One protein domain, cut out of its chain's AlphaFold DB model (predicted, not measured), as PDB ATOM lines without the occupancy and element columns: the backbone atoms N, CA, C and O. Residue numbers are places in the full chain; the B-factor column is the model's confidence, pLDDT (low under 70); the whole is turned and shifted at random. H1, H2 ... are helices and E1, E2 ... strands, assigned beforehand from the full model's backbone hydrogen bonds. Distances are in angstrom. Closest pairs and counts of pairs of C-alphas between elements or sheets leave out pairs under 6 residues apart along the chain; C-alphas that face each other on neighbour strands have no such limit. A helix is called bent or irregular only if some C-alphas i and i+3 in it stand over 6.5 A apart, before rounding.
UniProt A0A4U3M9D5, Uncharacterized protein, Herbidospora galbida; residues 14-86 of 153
ATOM      1  N   ASP A  14     200.690 142.097 156.284       59.06
ATOM      2  CA  ASP A  14     199.696 141.397 157.113       59.06
ATOM      3  C   ASP A  14     199.950 140.966 158.565       59.06
ATOM      4  O   ASP A  14     199.103 140.274 159.125       59.06
ATOM      5  N   THR A  15     200.962 141.451 159.287       63.66
ATOM      6  CA  THR A  15     201.017 141.168 160.746       63.66
ATOM      7  C   THR A  15     199.835 141.776 161.517       63.66
ATOM      8  O   THR A  15     199.300 141.155 162.436       63.66
ATOM      9  N   SER A  16     199.381 142.969 161.122       75.50
ATOM     10  CA  SER A  16     198.264 143.671 161.770       75.50
ATOM     11  C   SER A  16     196.906 143.046 161.435       75.50
ATOM     12  O   SER A  16     196.100 142.830 162.336       75.50
ATOM     13  N   HIS A  17     196.660 142.694 160.168       79.44
ATOM     14  CA  HIS A  17     195.411 142.040 159.761       79.44
ATOM     15  C   HIS A  17     195.294 140.618 160.320       79.44
ATOM     16  O   HIS A  17     194.239 140.259 160.840       79.44
ATOM     17  N   GLN A  18     196.379 139.836 160.315       83.62
ATOM     18  CA  GLN A  18     196.390 138.509 160.942       83.62
ATOM     19  C   GLN A  18     196.120 138.594 162.448       83.62
ATOM     20  O   GLN A  18     195.369 137.782 162.989       83.62
ATOM     21  N   ARG A  19     196.661 139.614 163.128       87.81
ATOM     22  CA  ARG A  19     196.395 139.844 164.553       87.81
ATOM     23  C   ARG A  19     194.943 140.238 164.825       87.81
ATOM     24  O   ARG A  19     194.362 139.736 165.783       87.81
ATOM     25  N   ILE A  20     194.344 141.088 163.992       86.81
ATOM     26  CA  ILE A  20     192.923 141.454 164.105       86.81
ATOM     27  C   ILE A  20     192.036 140.218 163.916       86.81
ATOM     28  O   ILE A  20     191.144 139.981 164.727       86.81
ATOM     29  N   LEU A  21     192.309 139.392 162.902       90.62
ATOM     30  CA  LEU A  21     191.566 138.151 162.669       90.62
ATOM     31  C   LEU A  21     191.699 137.167 163.839       90.62
ATOM     32  O   LEU A  21     190.698 136.576 164.251       90.62
ATOM     33  N   ALA A  22     192.897 137.028 164.413       91.50
ATOM     34  CA  ALA A  22     193.118 136.194 165.591       91.50
ATOM     35  C   ALA A  22     192.294 136.682 166.795       91.50
ATOM     36  O   ALA A  22     191.589 135.885 167.410       91.50
ATOM     37  N   LEU A  23     192.305 137.991 167.074       92.00
ATOM     38  CA  LEU A  23     191.548 138.584 168.183       92.00
ATOM     39  C   LEU A  23     190.030 138.485 167.986       92.00
ATOM     40  O   LEU A  23     189.306 138.192 168.933       92.00
ATOM     41  N   LEU A  24     189.524 138.693 166.768       92.38
ATOM     42  CA  LEU A  24     188.096 138.525 166.470       92.38
ATOM     43  C   LEU A  24     187.654 137.065 166.615       92.38
ATOM     44  O   LEU A  24     186.563 136.792 167.120       92.38
ATOM     45  N   THR A  25     188.513 136.126 166.212       93.19
ATOM     46  CA  THR A  25     188.268 134.689 166.381       93.19
ATOM     47  C   THR A  25     188.250 134.313 167.859       93.19
ATOM     48  O   THR A  25     187.325 133.640 168.311       93.19
ATOM     49  N   GLU A  26     189.224 134.793 168.634       94.00
ATOM     50  CA  GLU A  26     189.287 134.586 170.080       94.00
ATOM     51  C   GLU A  26     188.056 135.165 170.784       94.00
ATOM     52  O   GLU A  26     187.403 134.460 171.554       94.00
ATOM     53  N   LYS A  27     187.672 136.405 170.453       93.00
ATOM     54  CA  LYS A  27     186.462 137.045 170.984       93.00
ATOM     55  C   LYS A  27     185.223 136.189 170.725       93.00
ATOM     56  O   LYS A  27     184.468 135.923 171.653       93.00
ATOM     57  N   LYS A  28     185.025 135.722 169.488       94.19
ATOM     58  CA  LYS A  28     183.871 134.881 169.141       94.19
ATOM     59  C   LYS A  28     183.853 133.576 169.941       94.19
ATOM     60  O   LYS A  28     182.809 133.182 170.448       94.19
ATOM     61  N   LEU A  29     185.008 132.930 170.108       96.00
ATOM     62  CA  LEU A  29     185.118 131.710 170.910       96.00
ATOM     63  C   LEU A  29     184.787 131.951 172.388       96.00
ATOM     64  O   LEU A  29     184.187 131.079 173.020       96.00
ATOM     65  N   LEU A  30     185.174 133.102 172.942       94.88
ATOM     66  CA  LEU A  30     184.818 133.499 174.305       94.88
ATOM     67  C   LEU A  30     183.317 133.774 174.435       94.88
ATOM     68  O   LEU A  30     182.700 133.255 175.363       94.88
ATOM     69  N   ASP A  31     182.725 134.497 173.483       92.25
ATOM     70  CA  ASP A  31     181.283 134.768 173.438       92.25
ATOM     71  C   ASP A  31     180.479 133.446 173.384       92.25
ATOM     72  O   ASP A  31     179.549 133.237 174.168       92.25
ATOM     73  N   ASP A  32     180.899 132.489 172.548       94.69
ATOM     74  CA  ASP A  32     180.265 131.168 172.425       94.69
ATOM     75  C   ASP A  32     180.433 130.301 173.686       94.69
ATOM     76  O   ASP A  32     179.558 129.500 174.038       94.69
ATOM     77  N   ARG A  33     181.573 130.407 174.382       95.69
ATOM     78  CA  ARG A  33     181.776 129.742 175.683       95.69
ATOM     79  C   ARG A  33     180.874 130.357 176.744       95.69
ATOM     80  O   ARG A  33     180.154 129.617 177.405       95.69
ATOM     81  N   LEU A  34     180.834 131.684 176.837       94.56
ATOM     82  CA  LEU A  34     179.994 132.400 177.792       94.56
ATOM     83  C   LEU A  34     178.511 132.072 177.589       94.56
ATOM     84  O   LEU A  34     177.797 131.821 178.562       94.56
ATOM     85  N   ALA A  35     178.045 132.005 176.340       92.00
ATOM     86  CA  ALA A  35     176.676 131.610 176.023       92.00
ATOM     87  C   ALA A  35     176.368 130.174 176.487       92.00
ATOM     88  O   ALA A  35     175.328 129.922 177.106       92.00
ATOM     89  N   ARG A  36     177.286 129.225 176.244       95.12
ATOM     90  CA  ARG A  36     177.146 127.831 176.697       95.12
ATOM     91  C   ARG A  36     177.144 127.712 178.217       95.12
ATOM     92  O   ARG A  36     176.270 127.038 178.760       95.12
ATOM     93  N   ASP A  37     178.060 128.391 178.895       93.50
ATOM     94  CA  ASP A  37     178.162 128.363 180.355       93.50
ATOM     95  C   ASP A  37     176.955 129.034 181.011       93.50
ATOM     96  O   ASP A  37     176.415 128.517 181.988       93.50
ATOM     97  N   THR A  38     176.443 130.115 180.419       91.19
ATOM     98  CA  THR A  38     175.203 130.766 180.862       91.19
ATOM     99  C   THR A  38     174.013 129.817 180.749       91.19
ATOM    100  O   THR A  38     173.241 129.681 181.701       91.19
ATOM    101  N   LYS A  39     173.885 129.098 179.624       91.56
ATOM    102  CA  LYS A  39     172.825 128.097 179.431       91.56
ATOM    103  C   LYS A  39     172.956 126.935 180.416       91.56
ATOM    104  O   LYS A  39     171.964 126.514 181.007       91.56
ATOM    105  N   ARG A  40     174.176 126.429 180.623       93.94
ATOM    106  CA  ARG A  40     174.450 125.350 181.581       93.94
ATOM    107  C   ARG A  40     174.112 125.779 183.007       93.94
ATOM    108  O   ARG A  40     173.432 125.042 183.712       93.94
ATOM    109  N   ARG A  41     174.529 126.980 183.411       92.12
ATOM    110  CA  ARG A  41     174.201 127.565 184.715       92.12
ATOM    111  C   ARG A  41     172.694 127.692 184.907       92.12
ATOM    112  O   ARG A  41     172.205 127.330 185.969       92.12
ATOM    113  N   ALA A  42     171.966 128.178 183.899       88.44
ATOM    114  CA  ALA A  42     170.511 128.299 183.969       88.44
ATOM    115  C   ALA A  42     169.845 126.942 184.243       88.44
ATOM    116  O   ALA A  42     169.018 126.853 185.146       88.44
ATOM    117  N   LYS A  43     170.282 125.882 183.549       92.31
ATOM    118  CA  LYS A  43     169.783 124.519 183.770       92.31
ATOM    119  C   LYS A  43     170.060 124.012 185.191       92.31
ATOM    120  O   LYS A  43     169.162 123.498 185.840       92.31
ATOM    121  N   VAL A  44     171.279 124.207 185.701       89.75
ATOM    122  CA  VAL A  44     171.630 123.815 187.082       89.75
ATOM    123  C   VAL A  44     170.760 124.552 188.104       89.75
ATOM    124  O   VAL A  44     170.283 123.951 189.060       89.75
ATOM    125  N   VAL A  45     170.524 125.851 187.908       86.81
ATOM    126  CA  VAL A  45     169.655 126.641 188.797       86.81
ATOM    127  C   VAL A  45     168.208 126.143 188.753       86.81
ATOM    128  O   VAL A  45     167.553 126.096 189.792       86.81
ATOM    129  N   GLU A  46     167.710 125.762 187.579       87.44
ATOM    130  CA  GLU A  46     166.378 125.177 187.417       87.44
ATOM    131  C   GLU A  46     166.250 123.837 188.156       87.44
ATOM    132  O   GLU A  46     165.340 123.680 188.968       87.44
ATOM    133  N   GLU A  47     167.214 122.929 187.990       89.75
ATOM    134  CA  GLU A  47     167.258 121.652 188.718       89.75
ATOM    135  C   GLU A  47     167.303 121.873 190.245       89.75
ATOM    136  O   GLU A  47     166.556 121.242 190.996       89.75
ATOM    137  N   LEU A  48     168.099 122.837 190.727       86.94
ATOM    138  CA  LEU A  48     168.125 123.216 192.146       86.94
ATOM    139  C   LEU A  48     166.776 123.779 192.622       86.94
ATOM    140  O   LEU A  48     166.347 123.497 193.741       86.94
ATOM    141  N   HIS A  49     166.070 124.557 191.797       85.25
ATOM    142  CA  HIS A  49     164.728 125.028 192.142       85.25
ATOM    143  C   HIS A  49     163.728 123.879 192.285       85.25
ATOM    144  O   HIS A  49     162.903 123.918 193.201       85.25
ATOM    145  N   GLU A  50     163.790 122.876 191.411       87.06
ATOM    146  CA  GLU A  50     162.941 121.685 191.495       87.06
ATOM    147  C   GLU A  50     163.250 120.835 192.732       87.06
ATOM    148  O   GLU A  50     162.336 120.299 193.359       87.06
ATOM    149  N   ILE A  51     164.523 120.728 193.121       86.44
ATOM    150  CA  ILE A  51     164.924 120.055 194.367       86.44
ATOM    151  C   ILE A  51     164.388 120.828 195.577       86.44
ATOM    152  O   ILE A  51     163.704 120.246 196.415       86.44
ATOM    153  N   ALA A  52     164.576 122.151 195.637       84.38
ATOM    154  CA  ALA A  52     164.010 122.969 196.714       84.38
ATOM    155  C   ALA A  52     162.479 122.896 196.790       84.38
ATOM    156  O   ALA A  52     161.921 122.996 197.882       84.38
ATOM    157  N   LEU A  53     161.802 122.702 195.654       84.50
ATOM    158  CA  LEU A  53     160.356 122.498 195.610       84.50
ATOM    159  C   LEU A  53     159.908 121.192 196.260       84.50
ATOM    160  O   LEU A  53     158.877 121.194 196.932       84.50
ATOM    161  N   ARG A  54     160.668 120.114 196.056       87.38
ATOM    162  CA  ARG A  54     160.346 118.766 196.534       87.38
ATOM    163  C   ARG A  54     160.811 118.512 197.965       87.38
ATOM    164  O   ARG A  54     160.074 117.922 198.744       87.38
ATOM    165  N   GLU A  55     162.014 118.964 198.297       87.00
ATOM    166  CA  GLU A  55     162.739 118.572 199.514       87.00
ATOM    167  C   GLU A  55     162.946 119.740 200.489       87.00
ATOM    168  O   GLU A  55     163.314 119.540 201.646       87.00
ATOM    169  N   GLY A  56     162.715 120.980 200.047       83.50
ATOM    170  CA  GLY A  56     162.963 122.166 200.857       83.50
ATOM    171  C   GLY A  56     161.927 122.377 201.960       83.50
ATOM    172  O   GLY A  56     160.717 122.276 201.749       83.50
ATOM    173  N   THR A  57     162.394 122.781 203.139       87.06
ATOM    174  CA  THR A  57     161.518 123.206 204.234       87.06
ATOM    175  C   THR A  57     160.877 124.548 203.887       87.06
ATOM    176  O   THR A  57     161.568 125.509 203.527       87.06
ATOM    177  N   ARG A  58     159.547 124.623 203.988       84.44
ATOM    178  CA  ARG A  58     158.782 125.837 203.689       84.44
ATOM    179  C   ARG A  58     158.809 126.802 204.872       84.44
ATOM    180  O   ARG A  58     158.522 126.412 205.999       84.44
ATOM    181  N   ASP A  59     159.120 128.066 204.607       79.44
ATOM    182  CA  ASP A  59     159.042 129.134 205.604       79.44
ATOM    183  C   ASP A  59     157.640 129.773 205.668       79.44
ATOM    184  O   ASP A  59     156.789 129.570 204.795       79.44
ATOM    185  N   SER A  60     157.398 130.594 206.695       76.06
ATOM    186  CA  SER A  60     156.128 131.311 206.901       76.06
ATOM    187  C   SER A  60     155.788 132.324 205.798       76.06
ATOM    188  O   SER A  60     154.649 132.772 205.705       76.06
ATOM    189  N   LYS A  61     156.752 132.675 204.936       70.75
ATOM    190  CA  LYS A  61     156.595 133.581 203.788       70.75
ATOM    191  C   LYS A  61     156.466 132.821 202.459       70.75
ATOM    192  O   LYS A  61     156.430 133.442 201.399       70.75
ATOM    193  N   GLY A  62     156.391 131.488 202.497       70.38
ATOM    194  CA  GLY A  62     156.261 130.631 201.320       70.38
ATOM    195  C   GLY A  62     157.549 130.416 200.520       70.38
ATOM    196  O   GLY A  62     157.480 129.856 199.427       70.38
ATOM    197  N   GLY A  63     158.705 130.834 201.037       77.62
ATOM    198  CA  GLY A  63     160.009 130.437 200.513       77.62
ATOM    199  C   GLY A  63     160.337 128.990 200.879       77.62
ATOM    200  O   GLY A  63     159.784 128.442 201.832       77.62
ATOM    201  N   GLN A  64     161.237 128.371 200.119       78.88
ATOM    202  CA  GLN A  64     161.724 127.016 200.392       78.88
ATOM    203  C   GLN A  64     163.227 127.044 200.619       78.88
ATOM    204  O   GLN A  64     163.966 127.658 199.846       78.88
ATOM    205  N   ARG A  65     163.671 126.400 201.696       81.62
ATOM    206  CA  ARG A  65     165.075 126.338 202.098       81.62
ATOM    207  C   ARG A  65     165.567 124.900 202.051       81.62
ATOM    208  O   ARG A  65     164.917 124.020 202.604       81.62
ATOM    209  N   VAL A  66     166.740 124.698 201.463       83.50
ATOM    210  CA  VAL A  66     167.473 123.430 201.495       83.50
ATOM    211  C   VAL A  66     168.792 123.674 202.217       83.50
ATOM    212  O   VAL A  66     169.534 124.597 201.870       83.50
ATOM    213  N   VAL A  67     169.055 122.889 203.259       81.94
ATOM    214  CA  VAL A  67     170.336 122.890 203.977       81.94
ATOM    215  C   VAL A  67     171.236 121.863 203.304       81.94
ATOM    216  O   VAL A  67     170.786 120.754 203.029       81.94
ATOM    217  N   LEU A  68     172.471 122.246 202.990       79.50
ATOM    218  CA  LEU A  68     173.428 121.324 202.385       79.50
ATOM    219  C   LEU A  68     174.141 120.511 203.481       79.50
ATOM    220  O   LEU A  68     174.358 121.045 204.570       79.50
ATOM    221  N   PRO A  69     174.524 119.252 203.206       76.50
ATOM    222  CA  PRO A  69     175.381 118.469 204.095       76.50
ATOM    223  C   PRO A  69     176.702 119.185 204.423       76.50
ATOM    224  O   PRO A  69     177.226 119.946 203.602       76.50
ATOM    225  N   GLU A  70     177.271 118.907 205.601       65.19
ATOM    226  CA  GLU A  70     178.516 119.536 206.085       65.19
ATOM    227  C   GLU A  70     179.687 119.389 205.097       65.19
ATOM    228  O   GLU A  70     180.448 120.327 204.873       65.19
ATOM    229  N   GLU A  71     179.769 118.258 204.394       61.47
ATOM    230  CA  GLU A  71     180.816 117.969 203.406       61.47
ATOM    231  C   GLU A  71     180.876 118.988 202.252       61.47
ATOM    232  O   GLU A  71     181.955 119.278 201.738       61.47
ATOM    233  N   LEU A  72     179.738 119.581 201.872       61.31
ATOM    234  CA  LEU A  72     179.657 120.594 200.812       61.31
ATOM    235  C   LEU A  72     179.866 122.022 201.326       61.31
ATOM    236  O   LEU A  72     180.190 122.908 200.539       61.31
ATOM    237  N   SER A  73     179.701 122.249 202.629       59.09
ATOM    238  CA  SER A  73     179.887 123.564 203.258       59.09
ATOM    239  C   SER A  73     181.316 123.810 203.748       59.09
ATOM    240  O   SER A  73     181.668 124.948 204.046       59.09
ATOM    241  N   ASN A  74     182.167 122.779 203.725       62.94
ATOM    242  CA  ASN A  74     183.599 122.869 204.028       62.94
ATOM    243  C   ASN A  74     184.461 123.378 202.854       62.94
ATOM    244  O   ASN A  74     185.665 123.584 203.011       62.94
ATOM    245  N   LEU A  75     183.875 123.589 201.670       67.25
ATOM    246  CA  LEU A  75     184.571 124.216 200.545       67.25
ATOM    247  C   LEU A  75     184.727 125.734 200.789       67.25
ATOM    248  O   LEU A  75     183.780 126.375 201.253       67.25
ATOM    249  N   PRO A  76     185.875 126.354 200.450       61.97
ATOM    250  CA  PRO A  76     186.084 127.784 200.666       61.97
ATOM    251  C   PRO A  76     185.024 128.621 199.939       61.97
ATOM    252  O   PRO A  76     184.936 128.604 198.712       61.97
ATOM    253  N   GLY A  77     184.211 129.352 200.704       64.25
ATOM    254  CA  GLY A  77     183.129 130.183 200.167       64.25
ATOM    255  C   GLY A  77     181.875 129.414 199.740       64.25
ATOM    256  O   GLY A  77     180.983 130.015 199.137       64.25
ATOM    257  N   ALA A  78     181.773 128.114 200.039       63.53
ATOM    258  CA  ALA A  78     180.566 127.360 199.751       63.53
ATOM    259  C   ALA A  78     179.441 127.713 200.736       63.53
ATOM    260  O   ALA A  78     179.655 127.792 201.947       63.53
ATOM    261  N   PRO A  79     178.222 127.948 200.233       70.50
ATOM    262  CA  PRO A  79     177.099 128.277 201.087       70.50
ATOM    263  C   PRO A  79     176.652 127.041 201.876       70.50
ATOM    264  O   PRO A  79     176.617 125.932 201.353       70.50
ATOM    265  N   SER A  80     176.206 127.233 203.118       73.25
ATOM    266  CA  SER A  80     175.661 126.158 203.967       73.25
ATOM    267  C   SER A  80     174.280 125.644 203.518       73.25
ATOM    268  O   SER A  80     173.627 124.856 204.203       73.25
ATOM    269  N   GLY A  81     173.763 126.153 202.402       77.44
ATOM    270  CA  GLY A  81     172.405 125.925 201.935       77.44
ATOM    271  C   GLY A  81     172.012 126.904 200.838       77.44
ATOM    272  O   GLY A  81     172.710 127.877 200.564       77.44
ATOM    273  N   TYR A  82     170.849 126.681 200.239       80.50
ATOM    274  CA  TYR A  82     170.274 127.605 199.268       80.50
ATOM    275  C   TYR A  82     168.778 127.798 199.520       80.50
ATOM    276  O   TYR A  82     168.099 126.969 200.132       80.50
ATOM    277  N   ARG A  83     168.261 128.953 199.092       79.12
ATOM    278  CA  ARG A  83     166.861 129.334 199.285       79.12
ATOM    279  C   ARG A  83     166.232 129.681 197.952       79.12
ATOM    280  O   ARG A  83     166.712 130.556 197.239       79.12
ATOM    281  N   ARG A  84     165.094 129.057 197.672       78.69
ATOM    282  CA  ARG A  84     164.195 129.473 196.607       78.69
ATOM    283  C   ARG A  84     163.272 130.560 197.147       78.69
ATOM    284  O   ARG A  84     162.418 130.307 197.998       78.69
ATOM    285  N   SER A  85     163.436 131.776 196.640       71.12
ATOM    286  CA  SER A  85     162.551 132.909 196.918       71.12
ATOM    287  C   SER A  85     161.834 133.338 195.646       71.12
ATOM    288  O   SER A  85     162.468 133.540 194.612       71.12
ATOM    289  N   ARG A  86     160.516 133.531 195.719       63.66
ATOM    290  CA  ARG A  86     159.762 134.146 194.626       63.66
ATOM    291  C   ARG A  86     159.918 135.661 194.724       63.66
ATOM    292  O   ARG A  86     159.369 136.270 195.636       63.66
TER     293      ARG A  86
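What this domain is: This is residues 14 to 86 of the 153 residues of an uncharacterized protein of Herbidospora galbida (UniProt A0A4U3M9D5). One long helix, H1, that is not bent makes the length of this domain: its residues 15 to 44, with residue 14 before them, stick out as a free arm, and a small head is built at its other end. In the head a two-stranded ribbon, E1 and E2, packs on H1 through residues 45 to 55 of the helix, and the short helix H2 lies in the connection between the two strands, away from H1. The printed part has 73 residues, with two named helices and two named strands in the order H1, E1, H2, E2; the sheet has the order E1 - E2 and is antiparallel, and the class is mostly helix. The whole is extended, with a radius of gyration of the C-alphas of 20.3 A and spans of 66 by 27 by 16 A.

How they stand to each other: Start at H1, residues 15 to 55, and go past residue 44, where the stretch that stands free ends. Look next at E1, residues 64 to 67: its closest C-alphas with H1 are those of Ala 52 and Val 66, 5.9 A apart. Just before it, residues 57 to 58 pair antiparallel with residues 64 to 65 of E1. A tight link of 2 residues leads from E1 to H2, residues 70 to 73, which is apart from H1. Then find E2, residues 81 to 84, antiparallel to E1 with 169 degrees between their directions; N 66 and O 82 are 3.0 A apart and N 84 and O 64 are 2.8 A apart, both within hydrogen-bond range. The closest C-alphas of H1 and E2 are those of His 49 and Arg 84, 6.3 A apart, and those of H2 and E2 are Ser 73 and Gly 81, 8.0 A apart. In H1 every O i to N i+4 pair is within hydrogen-bond range, while H2 is too short for such a pair.

Where its parts are: Find C-alpha 15 at (201.017, 141.168, 160.746); from there H1 runs 59.0 A to C-alpha 55 at (162.739, 118.572, 199.514). E1, residues 64 to 67, covers 10.2 A, and H2, residues 70 to 73, covers 5.1 A. E2, residues 81 to 84, covers 10.4 A and ends at C-alpha 84 at (164.195, 129.473, 196.607).

The domain as a whole: The two C-alphas farthest apart are those of Asp 14 and Ser 60, at 66.9 A. Without the stretch that stands free, the body of 42 residues spans 29 by 21 by 15 A. The printed part has no cut and no long link; the links H1 to E1 and H2 to E2 are short. The mean pLDDT of the printed part is 82.1, and the model's confidence is under 70 at residues 14 to 15, residues 70 to 78 and residue 86.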